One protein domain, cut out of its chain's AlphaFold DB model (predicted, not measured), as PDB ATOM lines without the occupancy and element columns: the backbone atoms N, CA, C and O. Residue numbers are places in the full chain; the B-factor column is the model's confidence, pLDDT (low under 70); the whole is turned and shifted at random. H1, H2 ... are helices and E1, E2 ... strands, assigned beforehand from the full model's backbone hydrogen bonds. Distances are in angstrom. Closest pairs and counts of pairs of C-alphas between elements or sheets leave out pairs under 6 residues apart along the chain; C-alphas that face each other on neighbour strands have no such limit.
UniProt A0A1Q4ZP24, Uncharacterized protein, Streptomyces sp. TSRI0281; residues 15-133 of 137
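Overview. This is residues 15 to 133 of the 137 residues of an uncharacterized protein of Streptomyces sp. TSRI0281 (UniProt A0A1Q4ZP24). With little regular structure, loops wrap two small hairpins, E1-E2 and E3-E4; short H2 sits between E2 and long H3, with H1 distant from H3. The 119 printed residues, 45 in named elements, run H1 E1 E2 E3 E4 H2 H3, class mixed, both sheets antiparallel. The whole is compact, radius of gyration of the C-alphas 13.8 A, spans 41 by 34 by 25 A.

Arrangement. In the hairpin of E1, residues 44 to 47, and E2, residues 54 to 57, N 46 and O 55 are within hydrogen-bond range, 3.1 A. In that of E3, residues 74 to 76, and E4, residues 82 to 84, N 75 and O 83 are 2.8 A apart. The closest C-alphas of E1 and E4, Tyr 46 and Ala 82, are 5.8 A apart. H3, residues 114 to 131, touches H2, residues 100 to 103, with residues 116 to 123 alone; the closest C-alphas, Val 103 and Arg 120, are 5.0 A apart. H1, residues 15 to 23, is near E2. Every O i to N i+4 pair in H1 and H3 is within range; H2 is too short for one.

Along the chain. H1 begins at C-alpha 15 (-30.429, 23.994, -34.367). H3, 26.3 A long, ends at C-alpha 131 (-42.054, -7.053, -17.031).

Size, cuts and confidence. The printed part has no cut. Links H1 to E1, E2 to E3 and E4 to H2 are long. Residues 109 to 112 have pLDDT under 70.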
ATOM      1  N   ASP A  15     -30.311  23.495 -35.738       82.25
ATOM      2  CA  ASP A  15     -30.429  23.994 -34.367       82.25
ATOM      3  C   ASP A  15     -31.764  23.611 -33.712       82.25
ATOM      4  O   ASP A  15     -31.784  23.342 -32.514       82.25
ATOM      5  N   ASP A  16     -32.856  23.487 -34.475       83.69
ATOM      6  CA  ASP A  16     -34.179  23.120 -33.953       83.69
ATOM      7  C   ASP A  16     -34.185  21.704 -33.378       83.69
ATOM      8  O   ASP A  16     -34.791  21.444 -32.340       83.69
ATOM      9  N   ALA A  17     -33.480  20.771 -34.018       84.50
ATOM     10  CA  ALA A  17     -33.399  19.398 -33.534       84.50
ATOM     11  C   ALA A  17     -32.499  19.262 -32.307       84.50
ATOM     12  O   ALA A  17     -32.821  18.503 -31.387       84.50
ATOM     13  N   LEU A  18     -31.389  20.006 -32.270       86.25
ATOM     14  CA  LEU A  18     -30.541  20.078 -31.083       86.25
ATOM     15  C   LEU A  18     -31.334  20.659 -29.903       86.25
ATOM     16  O   LEU A  18     -31.335  20.091 -28.810       86.25
ATOM     17  N   GLN A  19     -32.062  21.743 -30.154       87.00
ATOM     18  CA  GLN A  19     -32.914  22.420 -29.188       87.00
ATOM     19  C   GLN A  19     -34.017  21.498 -28.657       87.00
ATOM     20  O   GLN A  19     -34.128  21.284 -27.444       87.00
ATOM     21  N   ALA A  20     -34.762  20.859 -29.562       87.81
ATOM     22  CA  ALA A  20     -35.770  19.859 -29.239       87.81
ATOM     23  C   ALA A  20     -35.179  18.738 -28.370       87.81
ATOM     24  O   ALA A  20     -35.764  18.345 -27.354       87.81
ATOM     25  N   ALA A  21     -33.981  18.249 -28.702       86.06
ATOM     26  CA  ALA A  21     -33.304  17.226 -27.917       86.06
ATOM     27  C   ALA A  21     -32.923  17.708 -26.506       86.06
ATOM     28  O   ALA A  21     -33.127  16.961 -25.542       86.06
ATOM     29  N   CYS A  22     -32.431  18.945 -26.362       84.50
ATOM     30  CA  CYS A  22     -32.131  19.566 -25.068       84.50
ATOM     31  C   CYS A  22     -33.378  19.699 -24.178       84.50
ATOM     32  O   CYS A  22     -33.305  19.492 -22.964       84.50
ATOM     33  N   GLU A  23     -34.538  19.974 -24.769       86.31
ATOM     34  CA  GLU A  23     -35.821  20.056 -24.058       86.31
ATOM     35  C   GLU A  23     -36.449  18.686 -23.754       86.31
ATOM     36  O   GLU A  23     -37.393  18.578 -22.963       86.31
ATOM     37  N   GLY A  24     -35.912  17.619 -24.353       85.75
ATOM     38  CA  GLY A  24     -36.373  16.244 -24.174       85.75
ATOM     39  C   GLY A  24     -37.402  15.772 -25.203       85.75
ATOM     40  O   GLY A  24     -37.994  14.708 -25.003       85.75
ATOM     41  N   ALA A  25     -37.597  16.506 -26.300       91.50
ATOM     42  CA  ALA A  25     -38.389  16.106 -27.462       91.50
ATOM     43  C   ALA A  25     -37.617  15.127 -28.364       91.50
ATOM     44  O   ALA A  25     -37.311  15.392 -29.522       91.50
ATOM     45  N   THR A  26     -37.277  13.970 -27.795       88.31
ATOM     46  CA  THR A  26     -36.539  12.893 -28.474       88.31
ATOM     47  C   THR A  26     -37.424  11.678 -28.750       88.31
ATOM     48  O   THR A  26     -36.945  10.543 -28.712       88.31
ATOM     49  N   ALA A  27     -38.734  11.877 -28.898       93.19
ATOM     50  CA  ALA A  27     -39.660  10.781 -29.141       93.19
ATOM     51  C   ALA A  27     -39.559  10.302 -30.594       93.19
ATOM     52  O   ALA A  27     -39.372  11.124 -31.494       93.19
ATOM     53  N   PRO A  28     -39.742   8.997 -30.852       90.19
ATOM     54  CA  PRO A  28     -39.813   8.512 -32.219       90.19
ATOM     55  C   PRO A  28     -41.075   9.056 -32.919       90.19
ATOM     56  O   PRO A  28     -42.127   9.178 -32.271       90.19
ATOM     57  N   PRO A  29     -41.006   9.354 -34.230       92.06
ATOM     58  CA  PRO A  29     -42.163   9.780 -35.011       92.06
ATOM     59  C   PRO A  29     -43.212   8.663 -35.144       92.06
ATOM     60  O   PRO A  29     -42.898   7.478 -34.991       92.06
ATOM     61  N   PRO A  30     -44.476   8.991 -35.455       92.25
ATOM     62  CA  PRO A  30     -45.418   8.015 -35.998       92.25
ATOM     63  C   PRO A  30     -44.851   7.357 -37.275       92.25
ATOM     64  O   PRO A  30     -44.181   8.042 -38.047       92.25
ATOM     65  N   PRO A  31     -45.101   6.057 -37.529       95.12
ATOM     66  CA  PRO A  31     -46.039   5.167 -36.839       95.12
ATOM     67  C   PRO A  31     -45.456   4.422 -35.627       95.12
ATOM     68  O   PRO A  31     -46.164   3.616 -35.027       95.12
ATOM     69  N   THR A  32     -44.199   4.666 -35.233       94.88
ATOM     70  CA  THR A  32     -43.590   3.977 -34.082       94.88
ATOM     71  C   THR A  32     -44.463   4.150 -32.829       94.88
ATOM     72  O   THR A  32     -44.970   5.254 -32.604       94.88
ATOM     73  N   PRO A  33     -44.675   3.109 -32.002       95.25
ATOM     74  CA  PRO A  33     -45.447   3.243 -30.769       95.25
ATOM     75  C   PRO A  33     -44.843   4.294 -29.820       95.25
ATOM     76  O   PRO A  33     -43.617   4.399 -29.734       95.25
ATOM     77  N   PRO A  34     -45.660   5.059 -29.071       96.19
ATOM     78  CA  PRO A  34     -45.188   6.092 -28.150       96.19
ATOM     79  C   PRO A  34     -44.704   5.477 -26.828       96.19
ATOM     80  O   PRO A  34     -45.208   5.766 -25.748       96.19
ATOM     81  N   VAL A  35     -43.738   4.570 -26.916       96.06
ATOM     82  CA  VAL A  35     -43.190   3.830 -25.780       96.06
ATOM     83  C   VAL A  35     -41.810   4.383 -25.449       96.06
ATOM     84  O   VAL A  35     -41.008   4.659 -26.341       96.06
ATOM     85  N   CYS A  36     -41.512   4.552 -24.159       94.62
ATOM     86  CA  CYS A  36     -40.177   4.967 -23.748       94.62
ATOM     87  C   CYS A  36     -39.146   3.889 -24.141       94.62
ATOM     88  O   CYS A  36     -39.248   2.766 -23.645       94.62
ATOM     89  N   PRO A  37     -38.102   4.210 -24.930       92.31
ATOM     90  CA  PRO A  37     -37.110   3.220 -25.360       92.31
ATOM     91  C   PRO A  37     -36.224   2.728 -24.213       92.31
ATOM     92  O   PRO A  37     -35.557   1.708 -24.336       92.31
ATOM     93  N   ARG A  38     -36.197   3.462 -23.094       92.88
ATOM     94  CA  ARG A  38     -35.489   3.039 -21.889       92.88
ATOM     95  C   ARG A  38     -36.381   2.156 -21.048       92.88
ATOM     96  O   ARG A  38     -35.978   1.045 -20.736       92.88
ATOM     97  N   CYS A  39     -37.569   2.658 -20.681       94.69
ATOM     98  CA  CYS A  39     -38.397   2.007 -19.672       94.69
ATOM     99  C   CYS A  39     -39.591   1.181 -20.116       94.69
ATOM    100  O   CYS A  39     -40.282   0.618 -19.271       94.69
ATOM    101  N   ALA A  40     -39.825   1.099 -21.422       95.19
ATOM    102  CA  ALA A  40     -40.933   0.372 -22.031       95.19
ATOM    103  C   ALA A  40     -42.342   0.822 -21.587       95.19
ATOM    104  O   ALA A  40     -43.336   0.264 -22.045       95.19
ATOM    105  N   LEU A  41     -42.465   1.859 -20.751       96.12
ATOM    106  CA  LEU A  41     -43.761   2.420 -20.385       96.12
ATOM    107  C   LEU A  41     -44.387   3.156 -21.584       96.12
ATOM    108  O   LEU A  41     -43.709   4.011 -22.170       96.12
ATOM    109  N   PRO A  42     -45.671   2.910 -21.906       96.06
ATOM    110  CA  PRO A  42     -46.440   3.740 -22.832       96.06
ATOM    111  C   PRO A  42     -46.546   5.178 -22.318       96.06
ATOM    112  O   PRO A  42     -46.801   5.385 -21.133       96.06
ATOM    113  N   GLN A  43     -46.338   6.153 -23.200       96.81
ATOM    114  CA  GLN A  43     -46.358   7.585 -22.904       96.81
ATOM    115  C   GLN A  43     -47.336   8.319 -23.823       96.81
ATOM    116  O   GLN A  43     -47.698   7.813 -24.888       96.81
ATOM    117  N   ASP A  44     -47.693   9.550 -23.457       96.81
ATOM    118  CA  ASP A  44     -48.431  10.424 -24.362       96.81
ATOM    119  C   ASP A  44     -47.435  11.072 -25.332       96.81
ATOM    120  O   ASP A  44     -46.480  11.721 -24.899       96.81
ATOM    121  N   ARG A  45     -47.630  10.908 -26.645       97.44
ATOM    122  CA  ARG A  45     -46.785  11.548 -27.662       97.44
ATOM    123  C   ARG A  45     -47.482  12.757 -28.262       97.44
ATOM    124  O   ARG A  45     -48.586  12.626 -28.780       97.44
ATOM    125  N   TYR A  46     -46.771  13.877 -28.300       97.38
ATOM    126  CA  TYR A  46     -47.228  15.106 -28.943       97.38
ATOM    127  C   TYR A  46     -46.198  15.592 -29.969       97.38
ATOM    128  O   TYR A  46     -44.995  15.465 -29.706       97.38
ATOM    129  N   PRO A  47     -46.629  16.122 -31.128       96.69
ATOM    130  CA  PRO A  47     -45.741  16.905 -31.982       96.69
ATOM    131  C   PRO A  47     -45.305  18.164 -31.230       96.69
ATOM    132  O   PRO A  47     -46.042  18.652 -30.370       96.69
ATOM    133  N   THR A  48     -44.123  18.691 -31.538       95.00
ATOM    134  CA  THR A  48     -43.692  19.987 -30.995       95.00
ATOM    135  C   THR A  48     -43.747  21.089 -32.049       95.00
ATOM    136  O   THR A  48     -44.086  20.830 -33.202       95.00
ATOM    137  N   LEU A  49     -43.433  22.327 -31.654       91.06
ATOM    138  CA  LEU A  49     -43.276  23.438 -32.597       91.06
ATOM    139  C   LEU A  49     -42.062  23.271 -33.525       91.06
ATOM    140  O   LEU A  49     -42.030  23.896 -34.583       91.06
ATOM    141  N   TYR A  50     -41.086  22.430 -33.168       89.88
ATOM    142  CA  TYR A  50     -39.953  22.138 -34.039       89.88
ATOM    143  C   TYR A  50     -40.364  21.137 -35.133       89.88
ATOM    144  O   TYR A  50     -40.928  20.079 -34.806       89.88
ATOM    145  N   PRO A  51     -40.073  21.409 -36.421       88.19
ATOM    146  CA  PRO A  51     -40.456  20.532 -37.522       88.19
ATOM    147  C   PRO A  51     -39.964  19.098 -37.322       88.19
ATOM    148  O   PRO A  51     -38.794  18.871 -37.033       88.19
ATOM    149  N   GLN A  52     -40.851  18.120 -37.529       89.19
ATOM    150  CA  GLN A  52     -40.522  16.689 -37.439       89.19
ATOM    151  C   GLN A  52     -39.914  16.276 -36.088       89.19
ATOM    152  O   GLN A  52     -39.037  15.413 -36.020       89.19
ATOM    153  N   THR A  53     -40.398  16.862 -34.997       93.81
ATOM    154  CA  THR A  53     -40.007  16.448 -33.650       93.81
ATOM    155  C   THR A  53     -41.225  16.132 -32.799       93.81
ATOM    156  O   THR A  53     -42.307  16.710 -32.943       93.81
ATOM    157  N   TRP A  54     -41.032  15.192 -31.881       96.06
ATOM    158  CA  TRP A  54     -42.068  14.728 -30.978       96.06
ATOM    159  C   TRP A  54     -41.504  14.601 -29.571       96.06
ATOM    160  O   TRP A  54     -40.338  14.259 -29.366       96.06
ATOM    161  N   VAL A  55     -42.363  14.806 -28.580       96.44
ATOM    162  CA  VAL A  55     -42.034  14.624 -27.168       96.44
ATOM    163  C   VAL A  55     -42.916  13.541 -26.556       96.44
ATOM    164  O   VAL A  55     -44.104  13.451 -26.863       96.44
ATOM    165  N   LEU A  56     -42.322  12.708 -25.695       97.38
ATOM    166  CA  LEU A  56     -43.065  11.806 -24.816       97.38
ATOM    167  C   LEU A  56     -43.295  12.515 -23.482       97.38
ATOM    168  O   LEU A  56     -42.332  12.878 -22.798       97.38
ATOM    169  N   LEU A  57     -44.554  12.699 -23.113       97.00
ATOM    170  CA  LEU A  57     -44.981  13.317 -21.863       97.00
ATOM    171  C   LEU A  57     -45.569  12.258 -20.936       97.00
ATOM    172  O   LEU A  57     -46.214  11.315 -21.390       97.00
ATOM    173  N   GLU A  58     -45.342  12.433 -19.636       95.69
ATOM    174  CA  GLU A  58     -45.811  11.496 -18.619       95.69
ATOM    175  C   GLU A  58     -47.356  11.442 -18.577       95.69
ATOM    176  O   GLU A  58     -47.993  12.470 -18.303       95.69
ATOM    177  N   PRO A  59     -47.972  10.262 -18.791       95.69
ATOM    178  CA  PRO A  59     -49.418  10.099 -18.810       95.69
ATOM    179  C   PRO A  59     -50.095  10.482 -17.505       95.69
ATOM    180  O   PRO A  59     -49.643  10.149 -16.410       95.69
ATOM    181  N   GLY A  60     -51.234  11.164 -17.626       92.44
ATOM    182  CA  GLY A  60     -52.056  11.564 -16.479       92.44
ATOM    183  C   GLY A  60     -51.402  12.556 -15.506       92.44
ATOM    184  O   GLY A  60     -52.030  12.915 -14.514       92.44
ATOM    185  N   ILE A  61     -50.183  13.041 -15.773       93.69
ATOM    186  CA  ILE A  61     -49.482  13.982 -14.892       93.69
ATOM    187  C   ILE A  61     -49.552  15.398 -15.449       93.69
ATOM    188  O   ILE A  61     -48.993  15.723 -16.495       93.69
ATOM    189  N   THR A  62     -50.195  16.272 -14.684       94.56
ATOM    190  CA  THR A  62     -50.222  17.708 -14.953       94.56
ATOM    191  C   THR A  62     -49.858  18.447 -13.672       94.56
ATOM    192  O   THR A  62     -50.467  18.206 -12.628       94.56
ATOM    193  N   VAL A  63     -48.901  19.368 -13.742       92.88
ATOM    194  CA  VAL A  63     -48.338  20.088 -12.590       92.88
ATOM    195  C   VAL A  63     -48.581  21.585 -12.755       92.88
ATOM    196  O   VAL A  63     -48.649  22.080 -13.874       92.88
ATOM    197  N   ALA A  64     -48.742  22.320 -11.655       94.19
ATOM    198  CA  ALA A  64     -48.786  23.779 -11.720       94.19
ATOM    199  C   ALA A  64     -47.442  24.307 -12.244       94.19
ATOM    200  O   ALA A  64     -46.399  23.975 -11.680       94.19
ATOM    201  N   SER A  65     -47.461  25.125 -13.296       93.81
ATOM    202  CA  SER A  65     -46.248  25.497 -14.033       93.81
ATOM    203  C   SER A  65     -45.216  26.231 -13.168       93.81
ATOM    204  O   SER A  65     -44.021  26.053 -13.366       93.81
ATOM    205  N   HIS A  66     -45.655  26.993 -12.158       91.81
ATOM    206  CA  HIS A  66     -44.771  27.680 -11.200       91.81
ATOM    207  C   HIS A  66     -44.003  26.733 -10.257       91.81
ATOM    208  O   HIS A  66     -43.110  27.167  -9.541       91.81
ATOM    209  N   ARG A  67     -44.357  25.440 -10.212       89.94
ATOM    210  CA  ARG A  67     -43.661  24.413  -9.409       89.94
ATOM    211  C   ARG A  67     -42.668  23.590 -10.223       89.94
ATOM    212  O   ARG A  67     -42.117  22.614  -9.713       89.94
ATOM    213  N   VAL A  68     -42.505  23.930 -11.495       89.69
ATOM    214  CA  VAL A  68     -41.656  23.226 -12.445       89.69
ATOM    215  C   VAL A  68     -40.582  24.197 -12.904       89.69
ATOM    216  O   VAL A  68     -40.869  25.359 -13.188       89.69
ATOM    217  N   GLN A  69     -39.344  23.716 -12.957       87.06
ATOM    218  CA  GLN A  69     -38.219  24.536 -13.376       87.06
ATOM    219  C   GLN A  69     -38.400  25.063 -14.806       87.06
ATOM    220  O   GLN A  69     -39.051  24.412 -15.639       87.06
ATOM    221  N   PRO A  70     -37.770  26.206 -15.110       87.94
ATOM    222  CA  PRO A  70     -37.549  26.638 -16.476       87.94
ATOM    223  C   PRO A  70     -37.091  25.504 -17.395       87.94
ATOM    224  O   PRO A  70     -36.424  24.561 -16.967       87.94
ATOM    225  N   ARG A  71     -37.493  25.574 -18.666       87.31
ATOM    226  CA  ARG A  71     -37.128  24.616 -19.725       87.31
ATOM    227  C   ARG A  71     -37.631  23.179 -19.518       87.31
ATOM    228  O   ARG A  71     -37.375  22.307 -20.346       87.31
ATOM    229  N   ARG A  72     -38.379  22.899 -18.442       88.81
ATOM    230  CA  ARG A  72     -39.013  21.590 -18.168       88.81
ATOM    231  C   ARG A  72     -40.543  21.624 -18.265       88.81
ATOM    232  O   ARG A  72     -41.201  20.618 -18.001       88.81
ATOM    233  N   ARG A  73     -41.104  22.778 -18.634       92.94
ATOM    234  CA  ARG A  73     -42.543  23.060 -18.682       92.94
ATOM    235  C   ARG A  73     -43.065  22.864 -20.094       92.94
ATOM    236  O   ARG A  73     -42.793  23.691 -20.955       92.94
ATOM    237  N   TRP A  74     -43.849  21.812 -20.305       95.31
ATOM    238  CA  TRP A  74     -44.512  21.563 -21.583       95.31
ATOM    239  C   TRP A  74     -45.983  21.974 -21.511       95.31
ATOM    240  O   TRP A  74     -46.764  21.367 -20.779       95.31
ATOM    241  N   LEU A  75     -46.376  23.005 -22.249       95.44
ATOM    242  CA  LEU A  75     -47.777  23.356 -22.466       95.44
ATOM    243  C   LEU A  75     -48.292  22.642 -23.713       95.44
ATOM    244  O   LEU A  75     -47.535  22.420 -24.653       95.44
ATOM    245  N   ILE A  76     -49.573  22.279 -23.715       95.50
ATOM    246  CA  ILE A  76     -50.246  21.733 -24.896       95.50
ATOM    247  C   ILE A  76     -51.172  22.816 -25.431       95.50
ATOM    248  O   ILE A  76     -52.030  23.306 -24.694       95.50
ATOM    249  N   THR A  77     -50.972  23.215 -26.683       93.38
ATOM    250  CA  THR A  77     -51.847  24.175 -27.360       93.38
ATOM    251  C   THR A  77     -53.216  23.545 -27.651       93.38
ATOM    252  O   THR A  77     -53.340  22.316 -27.635       93.38
ATOM    253  N   PRO A  78     -54.259  24.344 -27.950       92.94
ATOM    254  CA  PRO A  78     -55.551  23.815 -28.398       92.94
ATOM    255  C   PRO A  78     -55.449  22.876 -29.609       92.94
ATOM    256  O   PRO A  78     -56.204  21.912 -29.692       92.94
ATOM    257  N   ASP A  79     -54.467  23.100 -30.487       93.38
ATOM    258  CA  ASP A  79     -54.189  22.261 -31.662       93.38
ATOM    259  C   ASP A  79     -53.429  20.964 -31.327       93.38
ATOM    260  O   ASP A  79     -53.047  20.203 -32.215       93.38
ATOM    261  N   GLY A  80     -53.171  20.696 -30.043       95.12
ATOM    262  CA  GLY A  80     -52.464  19.498 -29.599       95.12
ATOM    263  C   GLY A  80     -50.955  19.544 -29.841       95.12
ATOM    264  O   GLY A  80     -50.319  18.491 -29.892       95.12
ATOM    265  N   ILE A  81     -50.364  20.733 -29.977       96.31
ATOM    266  CA  ILE A  81     -48.916  20.894 -30.137       96.31
ATOM    267  C   ILE A  81     -48.282  21.121 -28.767       96.31
ATOM    268  O   ILE A  81     -48.736  21.950 -27.979       96.31
ATOM    269  N   ALA A  82     -47.221  20.377 -28.475       96.31
ATOM    270  CA  ALA A  82     -46.434  20.564 -27.272       96.31
ATOM    271  C   ALA A  82     -45.425  21.702 -27.459       96.31
ATOM    272  O   ALA A  82     -44.606  21.699 -28.376       96.31
ATOM    273  N   TRP A  83     -45.456  22.659 -26.541       93.81
ATOM    274  CA  TRP A  83     -44.578  23.817 -26.536       93.81
ATOM    275  C   TRP A  83     -43.869  23.942 -25.191       93.81
ATOM    276  O   TRP A  83     -44.509  23.970 -24.136       93.81
ATOM    277  N   ASN A  84     -42.541  24.013 -25.222       92.19
ATOM    278  CA  ASN A  84     -41.739  24.306 -24.046       92.19
ATOM    279  C   ASN A  84     -41.640  25.818 -23.837       92.19
ATOM    280  O   ASN A  84     -41.219  26.543 -24.734       92.19
ATOM    281  N   THR A  85     -41.987  26.307 -22.647       86.81
ATOM    282  CA  THR A  85     -41.968  27.754 -22.375       86.81
ATOM    283  C   THR A  85     -40.586  28.307 -22.042       86.81
ATOM    284  O   THR A  85     -40.480  29.477 -21.680       86.81
ATOM    285  N   TRP A  86     -39.522  27.502 -22.136       88.19
ATOM    286  CA  TRP A  86     -38.161  27.949 -21.846       88.19
ATOM    287  C   TRP A  86     -38.076  28.606 -20.461       88.19
ATOM    288  O   TRP A  86     -38.617  28.072 -19.483       88.19
ATOM    289  N   ASP A  87     -37.426  29.761 -20.377       89.56
ATOM    290  CA  ASP A  87     -37.259  30.566 -19.175       89.56
ATOM    291  C   ASP A  87     -38.395  31.571 -18.959       89.56
ATOM    292  O   ASP A  87     -38.391  32.284 -17.960       89.56
ATOM    293  N   ALA A  88     -39.411  31.596 -19.831       89.19
ATOM    294  CA  ALA A  88     -40.539  32.506 -19.677       89.19
ATOM    295  C   ALA A  88     -41.286  32.249 -18.359       89.19
ATOM    296  O   ALA A  88     -41.563  31.099 -18.000       89.19
ATOM    297  N   GLU A  89     -41.627  33.318 -17.642       90.00
ATOM    298  CA  GLU A  89     -42.410  33.223 -16.410       90.00
ATOM    299  C   GLU A  89     -43.757  32.537 -16.709       90.00
ATOM    300  O   GLU A  89     -44.424  32.882 -17.691       90.00
ATOM    301  N   PRO A  90     -44.167  31.522 -15.926       91.94
ATOM    302  CA  PRO A  90     -45.396  30.818 -16.205       91.94
ATOM    303  C   PRO A  90     -46.590  31.720 -15.906       91.94
ATOM    304  O   PRO A  90     -46.674  32.350 -14.853       91.94
ATOM    305  N   ILE A  91     -47.570  31.698 -16.804       91.38
ATOM    306  CA  ILE A  91     -48.832  32.414 -16.611       91.38
ATOM    307  C   ILE A  91     -49.463  31.962 -15.277       91.38
ATOM    308  O   ILE A  91     -49.532  30.746 -15.029       91.38
ATOM    309  N   PRO A  92     -49.935  32.883 -14.414       93.00
ATOM    310  CA  PRO A  92     -50.582  32.527 -13.157       93.00
ATOM    311  C   PRO A  92     -51.713  31.513 -13.358       93.00
ATOM    312  O   PRO A  92     -52.529  31.632 -14.267       93.00
ATOM    313  N   GLY A  93     -51.736  30.469 -12.528       93.19
ATOM    314  CA  GLY A  93     -52.718  29.383 -12.632       93.19
ATOM    315  C   GLY A  93     -52.480  28.385 -13.774       93.19
ATOM    316  O   GLY A  93     -53.145  27.347 -13.804       93.19
ATOM    317  N   SER A  94     -51.517  28.627 -14.672       94.44
ATOM    318  CA  SER A  94     -51.203  27.680 -15.744       94.44
ATOM    319  C   SER A  94     -50.699  26.346 -15.201       94.44
ATOM    320  O   SER A  94     -50.086  26.240 -14.127       94.44
ATOM    321  N   ARG A  95     -50.969  25.297 -15.976       95.38
ATOM    322  CA  ARG A  95     -50.523  23.941 -15.691       95.38
ATOM    323  C   ARG A  95     -49.768  23.392 -16.890       95.38
ATOM    324  O   ARG A  95     -50.187  23.605 -18.022       95.38
ATOM    325  N   CYS A  96     -48.705  22.647 -16.633       95.19
ATOM    326  CA  CYS A  96     -47.875  22.037 -17.655       95.19
ATOM    327  C   CYS A  96     -47.807  20.516 -17.489       95.19
ATOM    328  O   CYS A  96     -48.109  19.942 -16.438       95.19
ATOM    329  N   ARG A  97     -47.390  19.866 -18.564       96.06
ATOM    330  CA  ARG A  97     -46.991  18.467 -18.639       96.06
ATOM    331  C   ARG A  97     -45.490  18.352 -18.395       96.06
ATOM    332  O   ARG A  97     -44.757  19.342 -18.461       96.06
ATOM    333  N   ILE A  98     -45.045  17.133 -18.118       92.94
ATOM    334  CA  ILE A  98     -43.651  16.817 -17.805       92.94
ATOM    335  C   ILE A  98     -43.127  15.850 -18.857       92.94
ATOM    336  O   ILE A  98     -43.786  14.853 -19.151       92.94
ATOM    337  N   SER A  99     -41.941  16.128 -19.402       93.50
ATOM    338  CA  SER A  99     -41.258  15.170 -20.273       93.50
ATOM    339  C   SER A  99     -41.009  13.878 -19.509       93.50
ATOM    340  O   SER A  99     -40.404  13.887 -18.432       93.50
ATOM    341  N   HIS A 100     -41.421  12.753 -20.092       94.31
ATOM    342  CA  HIS A 100     -41.153  11.452 -19.502       94.31
ATOM    343  C   HIS A 100     -39.647  11.224 -19.340       94.31
ATOM    344  O   HIS A 100     -39.222  10.594 -18.380       94.31
ATOM    345  N   ARG A 101     -38.803  11.786 -20.220       91.31
ATOM    346  CA  ARG A 101     -37.341  11.648 -20.122       91.31
ATOM    347  C   ARG A 101     -36.809  12.087 -18.754       91.31
ATOM    348  O   ARG A 101     -35.950  11.388 -18.215       91.31
ATOM    349  N   SER A 102     -37.336  13.174 -18.186       89.06
ATOM    350  CA  SER A 102     -36.924  13.704 -16.876       89.06
ATOM    351  C   SER A 102     -37.321  12.778 -15.721       89.06
ATOM    352  O   SER A 102     -36.586  12.622 -14.744       89.06
ATOM    353  N   VAL A 103     -38.467  12.108 -15.848       92.19
ATOM    354  CA  VAL A 103     -39.051  11.246 -14.805       92.19
ATOM    355  C   VAL A 103     -38.956   9.751 -15.124       92.19
ATOM    356  O   VAL A 103     -39.536   8.911 -14.433       92.19
ATOM    357  N   CYS A 104     -38.184   9.399 -16.150       93.19
ATOM    358  CA  CYS A 104     -37.903   8.025 -16.519       93.19
ATOM    359  C   CYS A 104     -36.959   7.418 -15.473       93.19
ATOM    360  O   CYS A 104     -35.918   8.010 -15.179       93.19
ATOM    361  N   PRO A 105     -37.262   6.230 -14.927       93.69
ATOM    362  CA  PRO A 105     -36.449   5.621 -13.878       93.69
ATOM    363  C   PRO A 105     -35.020   5.298 -14.335       93.69
ATOM    364  O   PRO A 105     -34.110   5.288 -13.511       93.69
ATOM    365  N   TRP A 106     -34.816   5.090 -15.640       92.69
ATOM    366  CA  TRP A 106     -33.537   4.688 -16.244       92.69
ATOM    367  C   TRP A 106     -32.895   5.798 -17.091       92.69
ATOM    368  O   TRP A 106     -31.993   5.562 -17.897       92.69
ATOM    369  N   SER A 107     -33.354   7.038 -16.913       87.56
ATOM    370  CA  SER A 107     -32.644   8.220 -17.403       87.56
ATOM    371  C   SER A 107     -31.648   8.741 -16.374       87.56
ATOM    372  O   SER A 107     -31.841   8.550 -15.169       87.56
ATOM    373  N   ALA A 108     -30.625   9.467 -16.833       80.44
ATOM    374  CA  ALA A 108     -29.839  10.320 -15.946       80.44
ATOM    375  C   ALA A 108     -30.786  11.301 -15.236       80.44
ATOM    376  O   ALA A 108     -31.755  11.790 -15.828       80.44
ATOM    377  N   ALA A 109     -30.587  11.458 -13.934       68.06
ATOM    378  CA  ALA A 109     -31.398  12.320 -13.096       68.06
ATOM    379  C   ALA A 109     -30.867  13.750 -13.203       68.06
ATOM    380  O   ALA A 109     -29.988  14.127 -12.437       68.06
ATOM    381  N   ASP A 110     -31.398  14.525 -14.142       64.00
ATOM    382  CA  ASP A 110     -31.127  15.959 -14.177       64.00
ATOM    383  C   ASP A 110     -32.090  16.652 -13.204       64.00
ATOM    384  O   ASP A 110     -33.307  16.531 -13.365       64.00
ATOM    385  N   ASP A 111     -31.535  17.332 -12.198       62.94
ATOM    386  CA  ASP A 111     -32.218  18.269 -11.292       62.94
ATOM    387  C   ASP A 111     -33.605  17.819 -10.810       62.94
ATOM    388  O   ASP A 111     -34.653  18.340 -11.198       62.94
ATOM    389  N   LEU A 112     -33.618  16.825  -9.918       67.06
ATOM    390  CA  LEU A 112     -34.862  16.250  -9.421       67.06
ATOM    391  C   LEU A 112     -35.348  16.925  -8.138       67.06
ATOM    392  O   LEU A 112     -34.807  16.748  -7.050       67.06
ATOM    393  N   TRP A 113     -36.480  17.605  -8.257       81.88
ATOM    394  CA  TRP A 113     -37.323  18.006  -7.136       81.88
ATOM    395  C   TRP A 113     -37.940  16.775  -6.422       81.88
ATOM    396  O   TRP A 113     -38.067  15.691  -7.016       81.88
ATOM    397  N   PRO A 114     -38.409  16.911  -5.164       84.75
ATOM    398  CA  PRO A 114     -38.923  15.780  -4.381       84.75
ATOM    399  C   PRO A 114     -40.044  14.989  -5.073       84.75
ATOM    400  O   PRO A 114     -40.024  13.755  -5.091       84.75
ATOM    401  N   TRP A 115     -40.995  15.674  -5.721       86.12
ATOM    402  CA  TRP A 115     -42.103  15.006  -6.418       86.12
ATOM    403  C   TRP A 115     -41.667  14.247  -7.689       86.12
ATOM    404  O   TRP A 115     -42.297  13.262  -8.061       86.12
ATOM    405  N   GLY A 116     -40.562  14.635  -8.328       89.25
ATOM    406  CA  GLY A 116     -40.014  14.005  -9.531       89.25
ATOM    407  C   GLY A 116     -39.251  12.745  -9.174       89.25
ATOM    408  O   GLY A 116     -39.377  11.729  -9.854       89.25
ATOM    409  N   THR A 117     -38.560  12.771  -8.033       89.19
ATOM    410  CA  THR A 117     -37.995  11.566  -7.417       89.19
ATOM    411  C   THR A 117     -39.094  10.556  -7.075       89.19
ATOM    412  O   THR A 117     -38.965   9.372  -7.390       89.19
ATOM    413  N   ALA A 118     -40.202  11.005  -6.476       91.69
ATOM    414  CA  ALA A 118     -41.341  10.133  -6.185       91.69
ATOM    415  C   ALA A 118     -41.959   9.542  -7.465       91.69
ATOM    416  O   ALA A 118     -42.208   8.336  -7.530       91.69
ATOM    417  N   LEU A 119     -42.135  10.361  -8.505       92.62
ATOM    418  CA  LEU A 119     -42.677   9.930  -9.792       92.62
ATOM    419  C   LEU A 119     -41.759   8.925 -10.504       92.62
ATOM    420  O   LEU A 119     -42.237   7.905 -10.991       92.62
ATOM    421  N   ARG A 120     -40.436   9.114 -10.458       93.75
ATOM    422  CA  ARG A 120     -39.462   8.119 -10.938       93.75
ATOM    423  C   ARG A 120     -39.597   6.773 -10.239       93.75
ATOM    424  O   ARG A 120     -39.564   5.738 -10.899       93.75
ATOM    425  N   ARG A 121     -39.766   6.769  -8.914       94.38
ATOM    426  CA  ARG A 121     -39.973   5.532  -8.139       94.38
ATOM    427  C   ARG A 121     -41.287   4.845  -8.501       94.38
ATOM    428  O   ARG A 121     -41.346   3.619  -8.535       94.38
ATOM    429  N   GLU A 122     -42.351   5.604  -8.756       95.56
ATOM    430  CA  GLU A 122     -43.600   5.044  -9.285       95.56
ATOM    431  C   GLU A 122     -43.402   4.466 -10.689       95.56
ATOM    432  O   GLU A 122     -43.803   3.331 -10.932       95.56
ATOM    433  N   ASN A 123     -42.712   5.175 -11.580       95.88
ATOM    434  CA  ASN A 123     -42.424   4.692 -12.927       95.88
ATOM    435  C   ASN A 123     -41.559   3.427 -12.921       95.88
ATOM    436  O   ASN A 123     -41.846   2.501 -13.674       95.88
ATOM    437  N   ALA A 124     -40.577   3.314 -12.024       95.69
ATOM    438  CA  ALA A 124     -39.828   2.071 -11.824       95.69
ATOM    439  C   ALA A 124     -40.757   0.905 -11.444       95.69
ATOM    440  O   ALA A 124     -40.677  -0.173 -12.029       95.69
ATOM    441  N   ARG A 125     -41.694   1.133 -10.511       96.06
ATOM    442  CA  ARG A 125     -42.685   0.121 -10.112       96.06
ATOM    443  C   ARG A 125     -43.634  -0.238 -11.256       96.06
ATOM    444  O   ARG A 125     -43.929  -1.414 -11.439       96.06
ATOM    445  N   ARG A 126     -44.101   0.741 -12.040       95.19
ATOM    446  CA  ARG A 126     -44.933   0.505 -13.236       95.19
ATOM    447  C   ARG A 126     -44.195  -0.333 -14.269       95.19
ATOM    448  O   ARG A 126     -44.765  -1.293 -14.775       95.19
ATOM    449  N   ALA A 127     -42.938   0.001 -14.543       94.56
ATOM    450  CA  ALA A 127     -42.136  -0.719 -15.516       94.56
ATOM    451  C   ALA A 127     -41.899  -2.162 -15.051       94.56
ATOM    452  O   ALA A 127     -42.152  -3.091 -15.809       94.56
ATOM    453  N   GLN A 128     -41.556  -2.372 -13.773       93.19
ATOM    454  CA  GLN A 128     -41.430  -3.717 -13.202       93.19
ATOM    455  C   GLN A 128     -42.730  -4.525 -13.319       93.19
ATOM    456  O   GLN A 128     -42.688  -5.711 -13.631       93.19
ATOM    457  N   ARG A 129     -43.892  -3.892 -13.097       93.25
ATOM    458  CA  ARG A 129     -45.189  -4.555 -13.291       93.25
ATOM    459  C   ARG A 129     -45.385  -5.009 -14.734       93.25
ATOM    460  O   ARG A 129     -45.868  -6.115 -14.906       93.25
ATOM    461  N   LEU A 130     -44.985  -4.215 -15.736       87.88
ATOM    462  CA  LEU A 130     -45.045  -4.632 -17.146       87.88
ATOM    463  C   LEU A 130     -44.163  -5.851 -17.429       87.88
ATOM    464  O   LEU A 130     -44.616  -6.763 -18.111       87.88
ATOM    465  N   PHE A 131     -42.943  -5.893 -16.884       81.00
ATOM    466  CA  PHE A 131     -42.054  -7.053 -17.031       81.00
ATOM    467  C   PHE A 131     -42.590  -8.306 -16.333       81.00
ATOM    468  O   PHE A 131     -42.395  -9.411 -16.824       81.00
ATOM    469  N   ASN A 132     -43.272  -8.136 -15.199       78.94
ATOM    470  CA  ASN A 132     -43.820  -9.237 -14.408       78.94
ATOM    471  C   ASN A 132     -45.193  -9.723 -14.900       78.94
ATOM    472  O   ASN A 132     -45.755 -10.635 -14.292       78.94
ATOM    473  N   LEU A 133     -45.769  -9.119 -15.947       71.00
ATOM    474  CA  LEU A 133     -46.980  -9.663 -16.552       71.00
ATOM    475  C   LEU A 133     -46.636 -11.041 -17.136       71.00
ATOM    476  O   LEU A 133     -45.717 -11.119 -17.955       71.00
TER     477      LEU A 133